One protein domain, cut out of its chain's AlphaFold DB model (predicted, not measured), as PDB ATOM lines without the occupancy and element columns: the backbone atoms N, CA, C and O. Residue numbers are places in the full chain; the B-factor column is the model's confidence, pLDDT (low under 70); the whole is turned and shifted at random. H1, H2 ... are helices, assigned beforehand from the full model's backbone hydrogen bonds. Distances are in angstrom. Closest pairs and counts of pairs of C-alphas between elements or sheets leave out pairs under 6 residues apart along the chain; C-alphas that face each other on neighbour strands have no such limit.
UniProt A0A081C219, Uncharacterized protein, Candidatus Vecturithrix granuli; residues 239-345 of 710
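This is residues 239 to 345 of the 710 residues of an uncharacterized protein of Candidatus Vecturithrix granuli (UniProt A0A081C219). Helices H2, H3 and H4 make an up-and-down bundle, each running against the one before; H1 packs on H2 and H3, and H5 packs on H2 and H4 near its beginning, with residues 336 to 345 sticking out. The printed part has 107 residues with five named helices, H1 to H5 in order, and no named strand: all helix. It is compact, radius of gyration of the C-alphas 13.9 A, spanning 44 by 32 by 21 A.

H1, residues 240 to 250, touches the hub H2, residues 254 to 271, closest at C-alphas 247 and 260, 5.7 A. H3, residues 274 to 294, touches H4, residues 302 to 322, at a shallow tilt of 21 degrees, opposite ways, closest at C-alphas 286 and 316, 5.3 A. H5, residues 324 to 345, touches H2 with residues 324 to 331 alone, closest at C-alphas 324 and 266, 6.4 A. Every O i to N i+4 pair is within hydrogen-bond range in H1, H2 and H3, 15 of 17 in H4 and 17 of 18 in H5.

H1 begins at C-alpha 240 (142.181, 145.539, 181.563); H5, 31.2 A long, ends at C-alpha 345 (139.947, 172.281, 158.704). H4 has a kink of 26 degrees near residue 309.

The printed part has no cut and no long link. Residues 320 to 345 have pLDDT under 70.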
ATOM      1  N   SER A 239     144.243 142.161 183.029       90.25
ATOM      2  CA  SER A 239     145.032 143.403 183.015       90.25
ATOM      3  C   SER A 239     144.218 144.634 182.604       90.25
ATOM      4  O   SER A 239     144.736 145.748 182.641       90.25
ATOM      5  N   LEU A 240     142.950 144.469 182.203       92.06
ATOM      6  CA  LEU A 240     142.181 145.539 181.563       92.06
ATOM      7  C   LEU A 240     142.059 146.778 182.457       92.06
ATOM      8  O   LEU A 240     142.188 147.893 181.965       92.06
ATOM      9  N   GLY A 241     141.864 146.610 183.768       89.00
ATOM     10  CA  GLY A 241     141.820 147.740 184.700       89.00
ATOM     11  C   GLY A 241     143.111 148.572 184.675       89.00
ATOM     12  O   GLY A 241     143.058 149.799 184.575       89.00
ATOM     13  N   GLU A 242     144.270 147.911 184.687       90.00
ATOM     14  CA  GLU A 242     145.587 148.557 184.592       90.00
ATOM     15  C   GLU A 242     145.807 149.206 183.217       90.00
ATOM     16  O   GLU A 242     146.344 150.316 183.120       90.00
ATOM     17  N   ASP A 243     145.334 148.563 182.149       91.38
ATOM     18  CA  ASP A 243     145.398 149.089 180.786       91.38
ATOM     19  C   ASP A 243     144.570 150.375 180.636       91.38
ATOM     20  O   ASP A 243     145.028 151.345 180.021       91.38
ATOM     21  N   LEU A 244     143.377 150.431 181.238       91.00
ATOM     22  CA  LEU A 244     142.535 151.632 181.257       91.00
ATOM     23  C   LEU A 244     143.186 152.770 182.058       91.00
ATOM     24  O   LEU A 244     143.182 153.923 181.618       91.00
ATOM     25  N   GLN A 245     143.823 152.459 183.190       89.75
ATOM     26  CA  GLN A 245     144.608 153.448 183.938       89.75
ATOM     27  C   GLN A 245     145.815 153.949 183.134       89.75
ATOM     28  O   GLN A 245     146.136 155.139 183.167       89.75
ATOM     29  N   SER A 246     146.453 153.079 182.353       89.50
ATOM     30  CA  SER A 246     147.575 153.450 181.486       89.50
ATOM     31  C   SER A 246     147.149 154.403 180.367       89.50
ATOM     32  O   SER A 246     147.865 155.361 180.073       89.50
ATOM     33  N   VAL A 247     145.956 154.217 179.785       89.38
ATOM     34  CA  VAL A 247     145.372 155.175 178.823       89.38
ATOM     35  C   VAL A 247     145.212 156.555 179.462       89.38
ATOM     36  O   VAL A 247     145.556 157.565 178.843       89.38
ATOM     37  N   LYS A 248     144.766 156.604 180.723       88.88
ATOM     38  CA  LYS A 248     144.634 157.856 181.475       88.88
ATOM     39  C   LYS A 248     145.958 158.593 181.661       88.88
ATOM     40  O   LYS A 248     146.012 159.817 181.556       88.88
ATOM     41  N   GLN A 249     147.037 157.857 181.915       86.38
ATOM     42  CA  GLN A 249     148.368 158.442 182.094       86.38
ATOM     43  C   GLN A 249     148.941 159.026 180.792       86.38
ATOM     44  O   GLN A 249     149.744 159.956 180.841       86.38
ATOM     45  N   GLN A 250     148.522 158.512 179.633       85.38
ATOM     46  CA  GLN A 250     149.036 158.933 178.326       85.38
ATOM     47  C   GLN A 250     148.428 160.248 177.821       85.38
ATOM     48  O   GLN A 250     149.087 160.972 177.075       85.38
ATOM     49  N   SER A 251     147.192 160.581 178.202       80.56
ATOM     50  CA  SER A 251     146.562 161.850 177.824       80.56
ATOM     51  C   SER A 251     145.444 162.236 178.785       80.56
ATOM     52  O   SER A 251     144.686 161.387 179.230       80.56
ATOM     53  N   LYS A 252     145.290 163.536 179.057       80.44
ATOM     54  CA  LYS A 252     144.157 164.085 179.833       80.44
ATOM     55  C   LYS A 252     143.030 164.632 178.951       80.44
ATOM     56  O   LYS A 252     142.050 165.177 179.461       80.44
ATOM     57  N   GLU A 253     143.174 164.522 177.631       83.56
ATOM     58  CA  GLU A 253     142.178 164.986 176.669       83.56
ATOM     59  C   GLU A 253     141.057 163.949 176.511       83.56
ATOM     60  O   GLU A 253     141.311 162.795 176.161       83.56
ATOM     61  N   ALA A 254     139.802 164.372 176.701       78.75
ATOM     62  CA  ALA A 254     138.636 163.485 176.664       78.75
ATOM     63  C   ALA A 254     138.549 162.649 175.374       78.75
ATOM     64  O   ALA A 254     138.269 161.456 175.427       78.75
ATOM     65  N   GLY A 255     138.834 163.242 174.209       76.75
ATOM     66  CA  GLY A 255     138.748 162.532 172.929       76.75
ATOM     67  C   GLY A 255     139.787 161.417 172.767       76.75
ATOM     68  O   GLY A 255     139.483 160.376 172.187       76.75
ATOM     69  N   VAL A 256     141.001 161.617 173.286       83.50
ATOM     70  CA  VAL A 256     142.071 160.604 173.256       83.50
ATOM     71  C   VAL A 256     141.777 159.494 174.263       83.50
ATOM     72  O   VAL A 256     141.925 158.321 173.934       83.50
ATOM     73  N   LEU A 257     141.276 159.860 175.447       85.94
ATOM     74  CA  LEU A 257     140.863 158.919 176.487       85.94
ATOM     75  C   LEU A 257     139.755 157.979 176.013       85.94
ATOM     76  O   LEU A 257     139.891 156.769 176.144       85.94
ATOM     77  N   ILE A 258     138.688 158.516 175.413       84.44
ATOM     78  CA  ILE A 258     137.565 157.706 174.915       84.44
ATOM     79  C   ILE A 258     138.051 156.674 173.894       84.44
ATOM     80  O   ILE A 258     137.662 155.510 173.968       84.44
ATOM     81  N   ASN A 259     138.914 157.085 172.961       83.56
ATOM     82  CA  ASN A 259     139.441 156.185 171.937       83.56
ATOM     83  C   ASN A 259     140.378 155.130 172.533       83.56
ATOM     84  O   ASN A 259     140.246 153.956 172.209       83.56
ATOM     85  N   GLY A 260     141.275 155.527 173.438       86.88
ATOM     86  CA  GLY A 260     142.179 154.588 174.095       86.88
ATOM     87  C   GLY A 260     141.427 153.550 174.929       86.88
ATOM     88  O   GLY A 260     141.711 152.362 174.819       86.88
ATOM     89  N   VAL A 261     140.422 153.974 175.705       87.81
ATOM     90  CA  VAL A 261     139.552 153.072 176.476       87.81
ATOM     91  C   VAL A 261     138.856 152.090 175.534       87.81
ATOM     92  O   VAL A 261     138.911 150.879 175.742       87.81
ATOM     93  N   TYR A 262     138.268 152.603 174.455       86.31
ATOM     94  CA  TYR A 262     137.597 151.797 173.444       86.31
ATOM     95  C   TYR A 262     138.529 150.751 172.804       86.31
ATOM     96  O   TYR A 262     138.148 149.584 172.697       86.31
ATOM     97  N   ASP A 263     139.740 151.141 172.400       87.06
ATOM     98  CA  ASP A 263     140.692 150.235 171.755       87.06
ATOM     99  C   ASP A 263     141.124 149.122 172.716       87.06
ATOM    100  O   ASP A 263     141.109 147.953 172.336       87.06
ATOM    101  N   ARG A 264     141.408 149.452 173.986       90.75
ATOM    102  CA  ARG A 264     141.766 148.454 175.009       90.75
ATOM    103  C   ARG A 264     140.650 147.454 175.263       90.75
ATOM    104  O   ARG A 264     140.909 146.253 175.304       90.75
ATOM    105  N   ILE A 265     139.411 147.926 175.381       89.56
ATOM    106  CA  ILE A 265     138.256 147.045 175.566       89.56
ATOM    107  C   ILE A 265     138.068 146.141 174.352       89.56
ATOM    108  O   ILE A 265     137.879 144.934 174.502       89.56
ATOM    109  N   ARG A 266     138.123 146.708 173.142       86.44
ATOM    110  CA  ARG A 266     137.972 145.936 171.906       86.44
ATOM    111  C   ARG A 266     139.023 144.839 171.834       86.44
ATOM    112  O   ARG A 266     138.667 143.687 171.587       86.44
ATOM    113  N   ASP A 267     140.287 145.185 172.036       88.25
ATOM    114  CA  ASP A 267     141.397 144.244 171.932       88.25
ATOM    115  C   ASP A 267     141.270 143.145 173.000       88.25
ATOM    116  O   ASP A 267     141.396 141.960 172.683       88.25
ATOM    117  N   PHE A 268     140.894 143.511 174.231       91.69
ATOM    118  CA  PHE A 268     140.636 142.559 175.310       91.69
ATOM    119  C   PHE A 268     139.503 141.581 174.979       91.69
ATOM    120  O   PHE A 268     139.699 140.369 175.076       91.69
ATOM    121  N   VAL A 269     138.331 142.065 174.557       88.88
ATOM    122  CA  VAL A 269     137.187 141.187 174.256       88.88
ATOM    123  C   VAL A 269     137.466 140.317 173.032       88.88
ATOM    124  O   VAL A 269     137.167 139.126 173.048       88.88
ATOM    125  N   THR A 270     138.101 140.873 171.996       86.19
ATOM    126  CA  THR A 270     138.448 140.126 170.771       86.19
ATOM    127  C   THR A 270     139.507 139.051 171.038       86.19
ATOM    128  O   THR A 270     139.579 138.062 170.310       86.19
ATOM    129  N   SER A 271     140.324 139.213 172.084       88.75
ATOM    130  CA  SER A 271     141.292 138.194 172.506       88.75
ATOM    131  C   SER A 271     140.648 136.989 173.207       88.75
ATOM    132  O   SER A 271     141.283 135.934 173.319       88.75
ATOM    133  N   GLN A 272     139.393 137.109 173.654       90.25
ATOM    134  CA  GLN A 272     138.686 136.003 174.289       90.25
ATOM    135  C   GLN A 272     138.267 134.951 173.260       90.25
ATOM    136  O   GLN A 272     137.901 135.252 172.126       90.25
ATOM    137  N   ARG A 273     138.330 133.678 173.658       90.19
ATOM    138  CA  ARG A 273     138.119 132.546 172.747       90.19
ATOM    139  C   ARG A 273     136.722 131.946 172.890       90.19
ATOM    140  O   ARG A 273     136.284 131.634 173.995       90.19
ATOM    141  N   GLY A 274     136.093 131.670 171.751       92.38
ATOM    142  CA  GLY A 274     134.768 131.047 171.676       92.38
ATOM    143  C   GLY A 274     133.642 131.961 172.165       92.38
ATOM    144  O   GLY A 274     133.887 133.055 172.673       92.38
ATOM    145  N   LEU A 275     132.406 131.508 171.995       91.88
ATOM    146  CA  LEU A 275     131.202 132.292 172.291       91.88
ATOM    147  C   LEU A 275     131.068 132.592 173.786       91.88
ATOM    148  O   LEU A 275     130.789 133.732 174.159       91.88
ATOM    149  N   ALA A 276     131.294 131.594 174.644       93.00
ATOM    150  CA  ALA A 276     131.241 131.800 176.090       93.00
ATOM    151  C   ALA A 276     132.363 132.743 176.558       93.00
ATOM    152  O   ALA A 276     132.140 133.612 177.394       93.00
ATOM    153  N   GLY A 277     133.559 132.628 175.975       92.75
ATOM    154  CA  GLY A 277     134.684 133.512 176.287       92.75
ATOM    155  C   GLY A 277     134.437 134.960 175.877       92.75
ATOM    156  O   GLY A 277     134.716 135.858 176.666       92.75
ATOM    157  N   GLU A 278     133.881 135.203 174.688       90.62
ATOM    158  CA  GLU A 278     133.506 136.555 174.256       90.62
ATOM    159  C   GLU A 278     132.499 137.183 175.229       90.62
ATOM    160  O   GLU A 278     132.688 138.319 175.661       90.62
ATOM    161  N   TYR A 279     131.477 136.426 175.638       90.44
ATOM    162  CA  TYR A 279     130.495 136.874 176.627       90.44
ATOM    163  C   TYR A 279     131.140 137.242 177.973       90.44
ATOM    164  O   TYR A 279     130.875 138.317 178.515       90.44
ATOM    165  N   ILE A 280     132.026 136.389 178.496       91.44
ATOM    166  CA  ILE A 280     132.770 136.677 179.731       91.44
ATOM    167  C   ILE A 280     133.645 137.922 179.560       91.44
ATOM    168  O   ILE A 280     133.639 138.799 180.420       91.44
ATOM    169  N   GLY A 281     134.328 138.058 178.421       91.06
ATOM    170  CA  GLY A 281     135.109 139.248 178.086       91.06
ATOM    171  C   GLY A 281     134.283 140.527 178.122       91.06
ATOM    172  O   GLY A 281     134.718 141.525 178.692       91.06
ATOM    173  N   GLN A 282     133.076 140.494 177.554       89.25
ATOM    174  CA  GLN A 282     132.145 141.622 177.578       89.25
ATOM    175  C   GLN A 282     131.744 141.988 179.014       89.25
ATOM    176  O   GLN A 282     131.724 143.170 179.350       89.25
ATOM    177  N   LYS A 283     131.486 140.999 179.880       88.94
ATOM    178  CA  LYS A 283     131.115 141.227 181.289       88.94
ATOM    179  C   LYS A 283     132.258 141.768 182.144       88.94
ATOM    180  O   LYS A 283     132.045 142.679 182.948       88.94
ATOM    181  N   VAL A 284     133.472 141.259 181.942       91.31
ATOM    182  CA  VAL A 284     134.673 141.811 182.584       91.31
ATOM    183  C   VAL A 284     134.897 143.248 182.120       91.31
ATOM    184  O   VAL A 284     135.081 144.127 182.955       91.31
ATOM    185  N   ALA A 285     134.793 143.519 180.815       91.06
ATOM    186  CA  ALA A 285     134.936 144.870 180.280       91.06
ATOM    187  C   ALA A 285     133.880 145.843 180.823       91.06
ATOM    188  O   ALA A 285     134.227 146.958 181.198       91.06
ATOM    189  N   GLU A 286     132.613 145.427 180.908       88.38
ATOM    190  CA  GLU A 286     131.531 146.217 181.511       88.38
ATOM    191  C   GLU A 286     131.883 146.634 182.948       88.38
ATOM    192  O   GLU A 286     131.790 147.815 183.294       88.38
ATOM    193  N   THR A 287     132.353 145.676 183.753       89.00
ATOM    194  CA  THR A 287     132.766 145.903 185.146       89.00
ATOM    195  C   THR A 287     133.974 146.840 185.217       89.00
ATOM    196  O   THR A 287     133.918 147.853 185.905       89.00
ATOM    197  N   SER A 288     135.019 146.592 184.421       91.38
ATOM    198  CA  SER A 288     136.215 147.445 184.384       91.38
ATOM    199  C   SER A 288     135.917 148.884 183.946       91.38
ATOM    200  O   SER A 288     136.540 149.813 184.454       91.38
ATOM    201  N   ILE A 289     134.968 149.100 183.026       90.00
ATOM    202  CA  ILE A 289     134.535 150.452 182.631       90.00
ATOM    203  C   ILE A 289     133.817 151.143 183.785       90.00
ATOM    204  O   ILE A 289     134.064 152.325 184.019       90.00
ATOM    205  N   ARG A 290     132.927 150.431 184.488       88.50
ATOM    206  CA  ARG A 290     132.217 150.983 185.645       88.50
ATOM    207  C   ARG A 290     133.207 151.382 186.737       88.50
ATOM    208  O   ARG A 290     133.193 152.535 187.145       88.50
ATOM    209  N   ASP A 291     134.138 150.504 187.099       89.19
ATOM    210  CA  ASP A 291     135.162 150.799 188.110       89.19
ATOM    211  C   ASP A 291     136.049 151.990 187.697       89.19
ATOM    212  O   ASP A 291     136.389 152.856 188.514       89.19
ATOM    213  N   PHE A 292     136.389 152.072 186.403       89.94
ATOM    214  CA  PHE A 292     137.130 153.195 185.835       89.94
ATOM    215  C   PHE A 292     136.346 154.514 185.905       89.94
ATOM    216  O   PHE A 292     136.937 155.549 186.204       89.94
ATOM    217  N   LEU A 293     135.034 154.496 185.659       87.00
ATOM    218  CA  LEU A 293     134.166 155.671 185.773       87.00
ATOM    219  C   LEU A 293     133.918 156.087 187.227       87.00
ATOM    220  O   LEU A 293     133.873 157.284 187.507       87.00
ATOM    221  N   ASP A 294     133.782 155.123 188.136       86.38
ATOM    222  CA  ASP A 294     133.413 155.372 189.532       86.38
ATOM    223  C   ASP A 294     134.579 155.911 190.366       86.38
ATOM    224  O   ASP A 294     134.373 156.740 191.247       86.38
ATOM    225  N   SER A 295     135.804 155.449 190.101       83.62
ATOM    226  CA  SER A 295     136.990 155.809 190.902       83.62
ATOM    227  C   SER A 295     138.223 156.158 190.068       83.62
ATOM    228  O   SER A 295     139.156 156.815 190.532       83.62
ATOM    229  N   GLY A 296     138.252 155.731 188.806       80.38
ATOM    230  CA  GLY A 296     139.432 155.836 187.955       80.38
ATOM    231  C   GLY A 296     139.666 157.214 187.343       80.38
ATOM    232  O   GLY A 296     140.763 157.439 186.836       80.38
ATOM    233  N   ILE A 297     138.695 158.128 187.386       86.81
ATOM    234  CA  ILE A 297     138.750 159.430 186.696       86.81
ATOM    235  C   ILE A 297     138.776 160.644 187.633       86.81
ATOM    236  O   ILE A 297     138.744 161.775 187.149       86.81
ATOM    237  N   ASP A 298     138.848 160.450 188.950       85.88
ATOM    238  CA  ASP A 298     138.731 161.533 189.939       85.88
ATOM    239  C   ASP A 298     139.804 162.623 189.829       85.88
ATOM    240  O   ASP A 298     139.558 163.785 190.161       85.88
ATOM    241  N   ASP A 299     140.977 162.263 189.315       85.81
ATOM    242  CA  ASP A 299     142.121 163.142 189.075       85.81
ATOM    243  C   ASP A 299     142.050 163.908 187.739       85.81
ATOM    244  O   ASP A 299     142.933 164.721 187.436       85.81
ATOM    245  N   LEU A 300     141.011 163.674 186.929       87.19
ATOM    246  CA  LEU A 300     140.792 164.386 185.673       87.19
ATOM    247  C   LEU A 300     140.067 165.730 185.885       87.19
ATOM    248  O   LEU A 300     139.215 165.867 186.772       87.19
ATOM    249  N   PRO A 301     140.343 166.738 185.029       87.69
ATOM    250  CA  PRO A 301     139.588 167.989 185.023       87.69
ATOM    251  C   PRO A 301     138.077 167.745 184.922       87.69
ATOM    252  O   PRO A 301     137.633 166.814 184.248       87.69
ATOM    253  N   VAL A 302     137.276 168.592 185.576       83.19
ATOM    254  CA  VAL A 302     135.805 168.462 185.606       83.19
ATOM    255  C   VAL A 302     135.222 168.417 184.189       83.19
ATOM    256  O   VAL A 302     134.430 167.526 183.895       83.19
ATOM    257  N   ASP A 303     135.688 169.281 183.286       78.81
ATOM    258  CA  ASP A 303     135.216 169.328 181.893       78.81
ATOM    259  C   ASP A 303     135.511 168.028 181.121       78.81
ATOM    260  O   ASP A 303     134.692 167.553 180.324       78.81
ATOM    261  N   THR A 304     136.657 167.398 181.403       82.69
ATOM    262  CA  THR A 304     137.032 166.091 180.843       82.69
ATOM    263  C   THR A 304     136.116 164.993 181.380       82.69
ATOM    264  O   THR A 304     135.619 164.183 180.598       82.69
ATOM    265  N   ARG A 305     135.834 164.979 182.691       82.62
ATOM    266  CA  ARG A 305     134.928 163.999 183.315       82.62
ATOM    267  C   ARG A 305     133.510 164.093 182.757       82.62
ATOM    268  O   ARG A 305     132.954 163.078 182.347       82.62
ATOM    269  N   VAL A 306     132.960 165.305 182.660       81.50
ATOM    270  CA  VAL A 306     131.618 165.560 182.103       81.50
ATOM    271  C   VAL A 306     131.505 165.064 180.656       81.50
ATOM    272  O   VAL A 306     130.461 164.553 180.256       81.50
ATOM    273  N   SER A 307     132.590 165.153 179.884       80.25
ATOM    274  CA  SER A 307     132.638 164.664 178.499       80.25
ATOM    275  C   SER A 307     132.789 163.139 178.387       80.25
ATOM    276  O   SER A 307     132.342 162.546 177.404       80.25
ATOM    277  N   LEU A 308     133.428 162.495 179.370       83.00
ATOM    278  CA  LEU A 308     133.701 161.053 179.379       83.00
ATOM    279  C   LEU A 308     132.481 160.217 179.759       83.00
ATOM    280  O   LEU A 308     132.225 159.206 179.105       83.00
ATOM    281  N   PHE A 309     131.734 160.641 180.783       79.44
ATOM    282  CA  PHE A 309     130.636 159.858 181.360       79.44
ATOM    283  C   PHE A 309     129.611 159.392 180.312       79.44
ATOM    284  O   PHE A 309     129.476 158.180 180.137       79.44
ATOM    285  N   PRO A 310     128.967 160.282 179.527       80.62
ATOM    286  CA  PRO A 310     127.964 159.854 178.550       80.62
ATOM    287  C   PRO A 310     128.554 158.964 177.451       80.62
ATOM    288  O   PRO A 310     127.898 158.058 176.945       80.62
ATOM    289  N   ALA A 311     129.808 159.213 177.057       79.31
ATOM    290  CA  ALA A 311     130.458 158.451 176.001       79.31
ATOM    291  C   ALA A 311     130.779 157.018 176.443       79.31
ATOM    292  O   ALA A 311     130.547 156.080 175.682       79.31
ATOM    293  N   LEU A 312     131.304 156.845 177.657       81.62
ATOM    294  CA  LEU A 312     131.685 155.536 178.187       81.62
ATOM    295  C   LEU A 312     130.484 154.744 178.717       81.62
ATOM    296  O   LEU A 312     130.481 153.521 178.611       81.62
ATOM    297  N   GLU A 313     129.430 155.413 179.182       79.12
ATOM    298  CA  GLU A 313     128.154 154.772 179.516       79.12
ATOM    299  C   GLU A 313     127.481 154.165 178.272       79.12
ATOM    300  O   GLU A 313     127.018 153.020 178.291       79.12
ATOM    301  N   VAL A 314     127.506 154.878 177.139       78.25
ATOM    302  CA  VAL A 314     127.052 154.332 175.848       78.25
ATOM    303  C   VAL A 314     127.915 153.145 175.414       78.25
ATOM    304  O   VAL A 314     127.383 152.154 174.920       78.25
ATOM    305  N   VAL A 315     129.236 153.197 175.619       75.56
ATOM    306  CA  VAL A 315     130.127 152.064 175.306       75.56
ATOM    307  C   VAL A 315     129.797 150.855 176.183       75.56
ATOM    308  O   VAL A 315     129.602 149.767 175.649       75.56
ATOM    309  N   SER A 316     129.666 151.050 177.496       77.12
ATOM    310  CA  SER A 316     129.322 149.994 178.453       77.12
ATOM    311  C   SER A 316     127.974 149.339 178.119       77.12
ATOM    312  O   SER A 316     127.888 148.120 177.967       77.12
ATOM    313  N   SER A 317     126.936 150.141 177.863       75.25
ATOM    314  CA  SER A 317     125.613 149.629 177.475       75.25
ATOM    315  C   SER A 317     125.603 148.936 176.104       75.25
ATOM    316  O   SER A 317     124.928 147.919 175.932       75.25
ATOM    317  N   THR A 318     126.378 149.426 175.130       74.38
ATOM    318  CA  THR A 318     126.510 148.794 173.803       74.38
ATOM    319  C   THR A 318     127.223 147.443 173.902       74.38
ATOM    320  O   THR A 318     126.782 146.469 173.293       74.38
ATOM    321  N   ILE A 319     128.282 147.340 174.712       75.38
ATOM    322  CA  ILE A 319     128.973 146.068 174.980       75.38
ATOM    323  C   ILE A 319     128.007 145.057 175.592       75.38
ATOM    324  O   ILE A 319     127.946 143.923 175.124       75.38
ATOM    325  N   ALA A 320     127.217 145.483 176.580       68.06
ATOM    326  CA  ALA A 320     126.283 144.614 177.286       68.06
ATOM    327  C   ALA A 320     125.131 144.092 176.406       68.06
ATOM    328  O   ALA A 320     124.595 143.019 176.681       68.06
ATOM    329  N   THR A 321     124.728 144.839 175.370       65.88
ATOM    330  CA  THR A 321     123.510 144.546 174.588       65.88
ATOM    331  C   THR A 321     123.767 144.067 173.164       65.88
ATOM    332  O   THR A 321     122.993 143.268 172.643       65.88
ATOM    333  N   THR A 322     124.813 144.566 172.505       62.94
ATOM    334  CA  THR A 322     125.015 144.408 171.055       62.94
ATOM    335  C   THR A 322     126.384 143.838 170.673       62.94
ATOM    336  O   THR A 322     126.585 143.466 169.516       62.94
ATOM    337  N   GLY A 323     127.306 143.713 171.632       62.66
ATOM    338  CA  GLY A 323     128.630 143.132 171.421       62.66
ATOM    339  C   GLY A 323     129.613 144.036 170.663       62.66
ATOM    340  O   GLY A 323     129.296 145.117 170.161       62.66
ATOM    341  N   VAL A 324     130.865 143.583 170.572       62.50
ATOM    342  CA  VAL A 324     132.022 144.405 170.152       62.50
ATOM    343  C   VAL A 324     132.078 144.664 168.637       62.50
ATOM    344  O   VAL A 324     132.746 145.584 168.166       62.50
ATOM    345  N   ASN A 325     131.297 143.937 167.839       62.09
ATOM    346  CA  ASN A 325     131.217 144.181 166.396       62.09
ATOM    347  C   ASN A 325     130.529 145.516 166.056       62.09
ATOM    348  O   ASN A 325     130.922 146.183 165.097       62.09
ATOM    349  N   VAL A 326     129.552 145.949 166.861       60.75
ATOM    350  CA  VAL A 326     128.885 147.254 166.693       60.75
ATOM    351  C   VAL A 326     129.815 148.393 167.093       60.75
ATOM    352  O   VAL A 326     129.869 149.426 166.421       60.75
ATOM    353  N   LEU A 327     130.628 148.161 168.127       58.84
ATOM    354  CA  LEU A 327     131.696 149.071 168.498       58.84
ATOM    355  C   LEU A 327     132.588 149.352 167.287       58.84
ATOM    356  O   LEU A 327     132.872 150.524 167.043       58.84
ATOM    357  N   LYS A 328     133.018 148.344 166.509       54.28
ATOM    358  CA  LYS A 328     133.909 148.530 165.340       54.28
ATOM    359  C   LYS A 328     133.346 149.526 164.322       54.28
ATOM    360  O   LYS A 328     134.076 150.396 163.853       54.28
ATOM    361  N   GLY A 329     132.050 149.431 164.022       53.97
ATOM    362  CA  GLY A 329     131.370 150.362 163.118       53.97
ATOM    363  C   GLY A 329     131.338 151.793 163.658       53.97
ATOM    364  O   GLY A 329     131.599 152.737 162.918       53.97
ATOM    365  N   LEU A 330     131.090 151.960 164.960       57.84
ATOM    366  CA  LEU A 330     131.028 153.274 165.602       57.84
ATOM    367  C   LEU A 330     132.413 153.929 165.747       57.84
ATOM    368  O   LEU A 330     132.558 155.133 165.532       57.84
ATOM    369  N   GLY A 331     133.431 153.133 166.083       56.03
ATOM    370  CA  GLY A 331     134.827 153.564 166.155       56.03
ATOM    371  C   GLY A 331     135.354 154.003 164.789       56.03
ATOM    372  O   GLY A 331     135.917 155.092 164.676       56.03
ATOM    373  N   GLN A 332     135.081 153.217 163.740       54.41
ATOM    374  CA  GLN A 332     135.444 153.567 162.366       54.41
ATOM    375  C   GLN A 332     134.718 154.834 161.899       54.41
ATOM    376  O   GLN A 332     135.368 155.760 161.432       54.41
ATOM    377  N   ALA A 333     133.404 154.940 162.124       57.06
ATOM    378  CA  ALA A 333     132.642 156.134 161.756       57.06
ATOM    379  C   ALA A 333     133.169 157.405 162.448       57.06
ATOM    380  O   ALA A 333     133.226 158.468 161.833       57.06
ATOM    381  N   ARG A 334     133.595 157.310 163.716       60.88
ATOM    382  CA  ARG A 334     134.236 158.427 164.434       60.88
ATOM    383  C   ARG A 334     135.621 158.766 163.885       60.88
ATOM    384  O   ARG A 334     135.947 159.951 163.797       60.88
ATOM    385  N   ALA A 335     136.428 157.762 163.545       55.31
ATOM    386  CA  ALA A 335     137.739 157.964 162.936       55.31
ATOM    387  C   ALA A 335     137.612 158.637 161.558       55.31
ATOM    388  O   ALA A 335     138.280 159.642 161.312       55.31
ATOM    389  N   ASP A 336     136.683 158.159 160.728       62.56
ATOM    390  CA  ASP A 336     136.384 158.699 159.400       62.56
ATOM    391  C   ASP A 336     135.877 160.146 159.496       62.56
ATOM    392  O   ASP A 336     136.385 161.028 158.807       62.56
ATOM    393  N   LEU A 337     134.952 160.431 160.427       64.62
ATOM    394  CA  LEU A 337     134.471 161.791 160.696       64.62
ATOM    395  C   LEU A 337     135.595 162.725 161.146       64.62
ATOM    396  O   LEU A 337     135.663 163.859 160.682       64.62
ATOM    397  N   ARG A 338     136.495 162.278 162.033       62.03
ATOM    398  CA  ARG A 338     137.657 163.081 162.454       62.03
ATOM    399  C   ARG A 338     138.619 163.334 161.300       62.03
ATOM    400  O   ARG A 338     139.124 164.447 161.178       62.03
ATOM    401  N   GLN A 339     138.876 162.334 160.462       62.84
ATOM    402  CA  GLN A 339     139.731 162.485 159.291       62.84
ATOM    403  C   GLN A 339     139.117 163.458 158.279       62.84
ATOM    404  O   GLN A 339     139.819 164.333 157.766       62.84
ATOM    405  N   GLU A 340     137.807 163.369 158.042       68.50
ATOM    406  CA  GLU A 340     137.070 164.319 157.208       68.50
ATOM    407  C   GLU A 340     137.111 165.734 157.805       68.50
ATOM    408  O   GLU A 340     137.392 166.696 157.087       68.50
ATOM    409  N   LEU A 341     136.910 165.873 159.120       66.19
ATOM    410  CA  LEU A 341     136.945 167.162 159.812       66.19
ATOM    411  C   LEU A 341     138.342 167.794 159.748       66.19
ATOM    412  O   LEU A 341     138.462 168.956 159.374       66.19
ATOM    413  N   ASN A 342     139.398 167.027 160.032       62.62
ATOM    414  CA  ASN A 342     140.787 167.486 159.937       62.62
ATOM    415  C   ASN A 342     141.159 167.876 158.502       62.62
ATOM    416  O   ASN A 342     141.855 168.865 158.290       62.62
ATOM    417  N   THR A 343     140.650 167.143 157.509       68.75
ATOM    418  CA  THR A 343     140.843 167.470 156.092       68.75
ATOM    419  C   THR A 343     140.141 168.780 155.732       68.75
ATOM    420  O   THR A 343     140.740 169.631 155.078       68.75
ATOM    421  N   LYS A 344     138.901 168.993 156.193       64.88
ATOM    422  CA  LYS A 344     138.165 170.248 155.963       64.88
ATOM    423  C   LYS A 344     138.784 171.434 156.696       64.88
ATOM    424  O   LYS A 344     138.903 172.501 156.103       64.88
ATOM    425  N   ILE A 345     139.230 171.253 157.938       62.97
ATOM    426  CA  ILE A 345     139.947 172.281 158.704       62.97
ATOM    427  C   ILE A 345     141.258 172.639 157.996       62.97
ATOM    428  O   ILE A 345     141.497 173.813 157.736       62.97
TER     429      ILE A 345